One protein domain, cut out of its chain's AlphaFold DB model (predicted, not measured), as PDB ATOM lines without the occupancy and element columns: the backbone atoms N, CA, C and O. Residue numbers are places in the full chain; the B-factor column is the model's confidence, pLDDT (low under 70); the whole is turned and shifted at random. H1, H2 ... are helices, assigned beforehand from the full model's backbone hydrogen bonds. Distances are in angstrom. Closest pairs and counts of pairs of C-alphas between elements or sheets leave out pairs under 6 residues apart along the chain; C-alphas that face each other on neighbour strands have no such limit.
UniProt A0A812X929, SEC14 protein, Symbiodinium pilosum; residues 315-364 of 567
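What this domain is: This is residues 315 to 364 of the 567 residues of the protein "SEC14 protein" of Symbiodinium pilosum (UniProt A0A812X929). One long helix, H4, runs along the domain, with short helices packed on its two ends, H3 by its start and H1 by its end. A third short helix, H2, lies off to one side, near H1 and away from H4. The 50 printed residues hold four named helices, H1 to H4 in chain order, and no named strand: all helix, compact, radius of gyration of the C-alphas 9.8 A, spans 28 by 20 by 16 A.

How they stand to each other: Begin at H1, residues 315 to 319; it touches H4, residues 349 to 364, which touches H1 with residues 357 to 364 alone, and the closest C-alphas of the two helices are those of Cys 316 and Cys 364, 4.6 A apart. H2, residues 327 to 332, is close to H1 but not clearly touching, closest C-alphas Ala 318 and Leu 330, 6.1 A; H2 and H4 are apart. H3, residues 339 to 344, touches residues 349 to 356 of H4 alone, closest C-alphas Val 342 and Ala 352, 5.1 A, only just about perpendicular at 70.1 degrees. In H1, H2, H3 and H4 every O i to N i+4 pair is within hydrogen-bond range.

Where its parts are: Find C-alpha 315 at (153.037, 172.498, 197.185), where H1 begins, 6.1 A long. H2 measures 8.8 A and H3 8.5 A. H4 runs 22.0 A to C-alpha 364 at (153.874, 177.515, 198.306).

The domain as a whole: Look at Gln 317 and Asn 346, whose C-alphas are the farthest apart, 27.6 A. The printed part has no cut, no link is long, and no printed residue is under 70 in pLDDT.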
ATOM      1  N   SER A 315     153.403 171.381 198.065       88.06
ATOM      2  CA  SER A 315     153.037 172.498 197.185       88.06
ATOM      3  C   SER A 315     154.271 173.207 196.628       88.06
ATOM      4  O   SER A 315     154.341 173.434 195.424       88.06
ATOM      5  N   CYS A 316     155.287 173.466 197.457       84.94
ATOM      6  CA  CYS A 316     156.551 174.047 196.998       84.94
ATOM      7  C   CYS A 316     157.346 173.115 196.080       84.94
ATOM      8  O   CYS A 316     157.924 173.566 195.094       84.94
ATOM      9  N   GLN A 317     157.357 171.809 196.363       86.12
ATOM     10  CA  GLN A 317     157.967 170.820 195.470       86.12
ATOM     11  C   GLN A 317     157.251 170.778 194.113       86.12
ATOM     12  O   GLN A 317     157.909 170.701 193.082       86.12
ATOM     13  N   ALA A 318     155.919 170.883 194.109       88.25
ATOM     14  CA  ALA A 318     155.117 170.896 192.892       88.25
ATOM     15  C   ALA A 318     155.304 172.196 192.096       88.25
ATOM     16  O   ALA A 318     155.437 172.152 190.877       88.25
ATOM     17  N   ALA A 319     155.389 173.343 192.776       84.31
ATOM     18  CA  ALA A 319     155.701 174.629 192.155       84.31
ATOM     19  C   ALA A 319     157.101 174.635 191.509       84.31
ATOM     20  O   ALA A 319     157.282 175.188 190.426       84.31
ATOM     21  N   ALA A 320     158.076 173.956 192.124       78.38
ATOM     22  CA  ALA A 320     159.440 173.841 191.605       78.38
ATOM     23  C   ALA A 320     159.561 173.011 190.308       78.38
ATOM     24  O   ALA A 320     160.610 173.053 189.665       78.38
ATOM     25  N   LEU A 321     158.511 172.287 189.896       78.44
ATOM     26  CA  LEU A 321     158.463 171.591 188.600       78.44
ATOM     27  C   LEU A 321     158.329 172.560 187.409       78.44
ATOM     28  O   LEU A 321     158.552 172.167 186.264       78.44
ATOM     29  N   GLY A 322     157.995 173.830 187.662       75.94
ATOM     30  CA  GLY A 322     157.927 174.873 186.644       75.94
ATOM     31  C   GLY A 322     156.602 174.910 185.862       75.94
ATOM     32  O   GLY A 322     155.601 174.345 186.300       75.94
ATOM     33  N   PRO A 323     156.563 175.606 184.708       76.25
ATOM     34  CA  PRO A 323     155.319 175.950 184.007       76.25
ATOM     35  C   PRO A 323     154.640 174.776 183.292       76.25
ATOM     36  O   PRO A 323     153.442 174.829 183.040       76.25
ATOM     37  N   ASN A 324     155.387 173.716 182.972       81.50
ATOM     38  CA  ASN A 324     154.880 172.528 182.283       81.50
ATOM     39  C   ASN A 324     155.223 171.262 183.087       81.50
ATOM     40  O   ASN A 324     156.052 170.461 182.645       81.50
ATOM     41  N   PRO A 325     154.635 171.086 184.282       85.62
ATOM     42  CA  PRO A 325     154.962 169.968 185.156       85.62
ATOM     43  C   PRO A 325     154.447 168.643 184.582       85.62
ATOM     44  O   PRO A 325     153.373 168.576 183.974       85.62
ATOM     45  N   ASN A 326     155.176 167.550 184.817       85.62
ATOM     46  CA  ASN A 326     154.707 166.223 184.432       85.62
ATOM     47  C   ASN A 326     153.531 165.798 185.338       85.62
ATOM     48  O   ASN A 326     153.682 165.750 186.561       85.62
ATOM     49  N   PRO A 327     152.370 165.392 184.781       90.88
ATOM     50  CA  PRO A 327     151.232 164.944 185.582       90.88
ATOM     51  C   PRO A 327     151.528 163.763 186.518       90.88
ATOM     52  O   PRO A 327     150.816 163.575 187.504       90.88
ATOM     53  N   ARG A 328     152.532 162.927 186.210       91.69
ATOM     54  CA  ARG A 328     152.952 161.826 187.094       91.69
ATOM     55  C   ARG A 328     153.639 162.349 188.357       91.69
ATOM     56  O   ARG A 328     153.240 161.947 189.442       91.69
ATOM     57  N   GLU A 329     154.564 163.294 188.217       90.19
ATOM     58  CA  GLU A 329     155.278 163.910 189.346       90.19
ATOM     59  C   GLU A 329     154.307 164.668 190.260       90.19
ATOM     60  O   GLU A 329     154.344 164.529 191.480       90.19
ATOM     61  N   LEU A 330     153.344 165.389 189.675       92.31
ATOM     62  CA  LEU A 330     152.281 166.042 190.443       92.31
ATOM     63  C   LEU A 330     151.424 165.050 191.243       92.31
ATOM     64  O   LEU A 330     151.033 165.350 192.370       92.31
ATOM     65  N   ARG A 331     151.130 163.864 190.693       92.69
ATOM     66  CA  ARG A 331     150.403 162.809 191.421       92.69
ATOM     67  C   ARG A 331     151.214 162.250 192.584       92.69
ATOM     68  O   ARG A 331     150.651 162.052 193.654       92.69
ATOM     69  N   GLU A 332     152.514 162.037 192.400       92.88
ATOM     70  CA  GLU A 332     153.416 161.582 193.471       92.88
ATOM     71  C   GLU A 332     153.486 162.589 194.629       92.88
ATOM     72  O   GLU A 332     153.583 162.205 195.796       92.88
ATOM     73  N   LEU A 333     153.351 163.878 194.315       90.75
ATOM     74  CA  LEU A 333     153.301 164.961 195.291       90.75
ATOM     75  C   LEU A 333     151.917 165.191 195.908       90.75
ATOM     76  O   LEU A 333     151.794 166.083 196.742       90.75
ATOM     77  N   ASP A 334     150.883 164.418 195.556       91.56
ATOM     78  CA  ASP A 334     149.500 164.688 195.987       91.56
ATOM     79  C   ASP A 334     149.055 166.122 195.611       91.56
ATOM     80  O   ASP A 334     148.482 166.879 196.396       91.56
ATOM     81  N   ARG A 335     149.437 166.537 194.397       93.12
ATOM     82  CA  ARG A 335     149.190 167.854 193.787       93.12
ATOM     83  C   ARG A 335     148.771 167.713 192.322       93.12
ATOM     84  O   ARG A 335     149.083 168.559 191.485       93.12
ATOM     85  N   ALA A 336     148.080 166.620 191.999       94.75
ATOM     86  CA  ALA A 336     147.536 166.375 190.668       94.75
ATOM     87  C   ALA A 336     146.574 167.495 190.244       94.75
ATOM     88  O   ALA A 336     145.924 168.090 191.099       94.75
ATOM     89  N   LEU A 337     146.476 167.752 188.934       94.75
ATOM     90  CA  LEU A 337     145.502 168.693 188.374       94.75
ATOM     91  C   LEU A 337     144.078 168.262 188.776       94.75
ATOM     92  O   LEU A 337     143.663 167.176 188.360       94.75
ATOM     93  N   PRO A 338     143.341 169.073 189.556       94.88
ATOM     94  CA  PRO A 338     141.981 168.738 189.954       94.88
ATOM     95  C   PRO A 338     140.986 168.897 188.797       94.88
ATOM     96  O   PRO A 338     141.103 169.811 187.974       94.88
ATOM     97  N   GLN A 339     139.976 168.030 188.762       93.38
ATOM     98  CA  GLN A 339     138.892 168.042 187.789       93.38
ATOM     99  C   GLN A 339     138.071 169.328 187.873       93.38
ATOM    100  O   GLN A 339     137.719 169.861 186.825       93.38
ATOM    101  N   TYR A 340     137.843 169.902 189.064       92.56
ATOM    102  CA  TYR A 340     137.095 171.166 189.163       92.56
ATOM    103  C   TYR A 340     137.758 172.301 188.358       92.56
ATOM    104  O   TYR A 340     137.076 173.156 187.797       92.56
ATOM    105  N   MET A 341     139.094 172.306 188.258       94.69
ATOM    106  CA  MET A 341     139.840 173.317 187.499       94.69
ATOM    107  C   MET A 341     139.702 173.090 185.988       94.69
ATOM    108  O   MET A 341     139.634 174.046 185.214       94.69
ATOM    109  N   VAL A 342     139.630 171.821 185.571       94.62
ATOM    110  CA  VAL A 342     139.345 171.420 184.187       94.62
ATOM    111  C   VAL A 342     137.923 171.820 183.802       94.62
ATOM    112  O   VAL A 342     137.727 172.450 182.762       94.62
ATOM    113  N   ASP A 343     136.949 171.537 184.667       91.75
ATOM    114  CA  ASP A 343     135.540 171.879 184.469       91.75
ATOM    115  C   ASP A 343     135.346 173.400 184.382       91.75
ATOM    116  O   ASP A 343     134.638 173.890 183.501       91.75
ATOM    117  N   TYR A 344     136.038 174.167 185.234       90.69
ATOM    118  CA  TYR A 344     136.055 175.631 185.176       90.69
ATOM    119  C   TYR A 344     136.639 176.167 183.858       90.69
ATOM    120  O   TYR A 344     136.188 177.185 183.332       90.69
ATOM    121  N   CYS A 345     137.618 175.466 183.284       92.94
ATOM    122  CA  CYS A 345     138.209 175.803 181.991       92.94
ATOM    123  C   CYS A 345     137.445 175.207 180.796       92.94
ATOM    124  O   CYS A 345     138.005 175.142 179.701       92.94
ATOM    125  N   ASN A 346     136.185 174.791 180.975       92.00
ATOM    126  CA  ASN A 346     135.348 174.172 179.939       92.00
ATOM    127  C   ASN A 346     136.009 172.946 179.278       92.00
ATOM    128  O   ASN A 346     135.870 172.730 178.075       92.00
ATOM    129  N   GLY A 347     136.766 172.160 180.048       92.19
ATOM    130  CA  GLY A 347     137.471 170.976 179.553       92.19
ATOM    131  C   GLY A 347     138.855 171.242 178.950       92.19
ATOM    132  O   GLY A 347     139.543 170.286 178.595       92.19
ATOM    133  N   ASP A 348     139.313 172.499 178.851       94.81
ATOM    134  CA  ASP A 348     140.669 172.808 178.373       94.81
ATOM    135  C   ASP A 348     141.714 172.466 179.448       94.81
ATOM    136  O   ASP A 348     142.024 173.259 180.342       94.81
ATOM    137  N   ALA A 349     142.283 171.264 179.335       93.62
ATOM    138  CA  ALA A 349     143.282 170.747 180.263       93.62
ATOM    139  C   ALA A 349     144.567 171.590 180.311       93.62
ATOM    140  O   ALA A 349     145.204 171.666 181.361       93.62
ATOM    141  N   ARG A 350     144.960 172.241 179.208       91.81
ATOM    142  CA  ARG A 350     146.172 173.072 179.169       91.81
ATOM    143  C   ARG A 350     145.939 174.378 179.915       91.81
ATOM    144  O   ARG A 350     146.754 174.764 180.747       91.81
ATOM    145  N   LYS A 351     144.800 175.027 179.670       94.12
ATOM    146  CA  LYS A 351     144.395 176.225 180.415       94.12
ATOM    147  C   LYS A 351     144.225 175.923 181.907       94.12
ATOM    148  O   LYS A 351     144.692 176.700 182.738       94.12
ATOM    149  N   ALA A 352     143.623 174.782 182.239       94.50
ATOM    150  CA  ALA A 352     143.472 174.325 183.617       94.50
ATOM    151  C   ALA A 352     144.823 174.051 184.289       94.50
ATOM    152  O   ALA A 352     145.025 174.464 185.428       94.50
ATOM    153  N   MET A 353     145.766 173.419 183.579       94.19
ATOM    154  CA  MET A 353     147.118 173.189 184.091       94.19
ATOM    155  C   MET A 353     147.849 174.502 184.378       94.19
ATOM    156  O   MET A 353     148.419 174.637 185.453       94.19
ATOM    157  N   ASN A 354     147.777 175.492 183.482       92.69
ATOM    158  CA  ASN A 354     148.405 176.797 183.710       92.69
ATOM    159  C   ASN A 354     147.881 177.456 184.999       92.69
ATOM    160  O   ASN A 354     148.667 177.866 185.851       92.69
ATOM    161  N   LYS A 355     146.555 177.464 185.192       93.25
ATOM    162  CA  LYS A 355     145.928 177.969 186.427       93.25
ATOM    163  C   LYS A 355     146.296 177.152 187.663       93.25
ATOM    164  O   LYS A 355     146.436 177.688 188.762       93.25
ATOM    165  N   TRP A 356     146.439 175.842 187.503       95.00
ATOM    166  CA  TRP A 356     146.847 174.973 188.594       95.00
ATOM    167  C   TRP A 356     148.294 175.222 189.012       95.00
ATOM    168  O   TRP A 356     148.558 175.303 190.206       95.00
ATOM    169  N   VAL A 357     149.214 175.442 188.071       91.69
ATOM    170  CA  VAL A 357     150.602 175.829 188.371       91.69
ATOM    171  C   VAL A 357     150.648 177.144 189.154       91.69
ATOM    172  O   VAL A 357     151.336 177.222 190.171       91.69
ATOM    173  N   GLU A 358     149.873 178.149 188.743       91.25
ATOM    174  CA  GLU A 358     149.728 179.409 189.492       91.25
ATOM    175  C   GLU A 358     149.204 179.170 190.911       91.25
ATOM    176  O   GLU A 358     149.702 179.750 191.874       91.25
ATOM    177  N   THR A 359     148.239 178.262 191.057       94.00
ATOM    178  CA  THR A 359     147.684 177.877 192.357       94.00
ATOM    179  C   THR A 359     148.706 177.147 193.227       94.00
ATOM    180  O   THR A 359     148.805 177.438 194.412       94.00
ATOM    181  N   LEU A 360     149.502 176.228 192.677       92.50
ATOM    182  CA  LEU A 360     150.552 175.512 193.414       92.50
ATOM    183  C   LEU A 360     151.648 176.453 193.907       92.50
ATOM    184  O   LEU A 360     152.129 176.320 195.032       92.50
ATOM    185  N   LYS A 361     152.008 177.425 193.071       89.19
ATOM    186  CA  LYS A 361     152.936 178.494 193.410       89.19
ATOM    187  C   LYS A 361     152.393 179.365 194.543       89.19
ATOM    188  O   LYS A 361     153.075 179.515 195.548       89.19
ATOM    189  N   TRP A 362     151.149 179.834 194.440       90.94
ATOM    190  CA  TRP A 362     150.489 180.569 195.523       90.94
ATOM    191  C   TRP A 362     150.424 179.753 196.824       90.94
ATOM    192  O   TRP A 362     150.765 180.261 197.885       90.94
ATOM    193  N   ARG A 363     150.080 178.461 196.749       91.38
ATOM    194  CA  ARG A 363     150.070 177.549 197.909       91.38
ATOM    195  C   ARG A 363     151.444 177.405 198.563       91.38
ATOM    196  O   ARG A 363     151.520 177.246 199.775       91.38
ATOM    197  N   CYS A 364     152.517 177.456 197.773       86.00
ATOM    198  CA  CYS A 364     153.874 177.515 198.306       86.00
ATOM    199  C   CYS A 364     154.156 178.855 199.006       86.00
ATOM    200  O   CYS A 364     154.698 178.848 200.106       86.00
TER     201      CYS A 364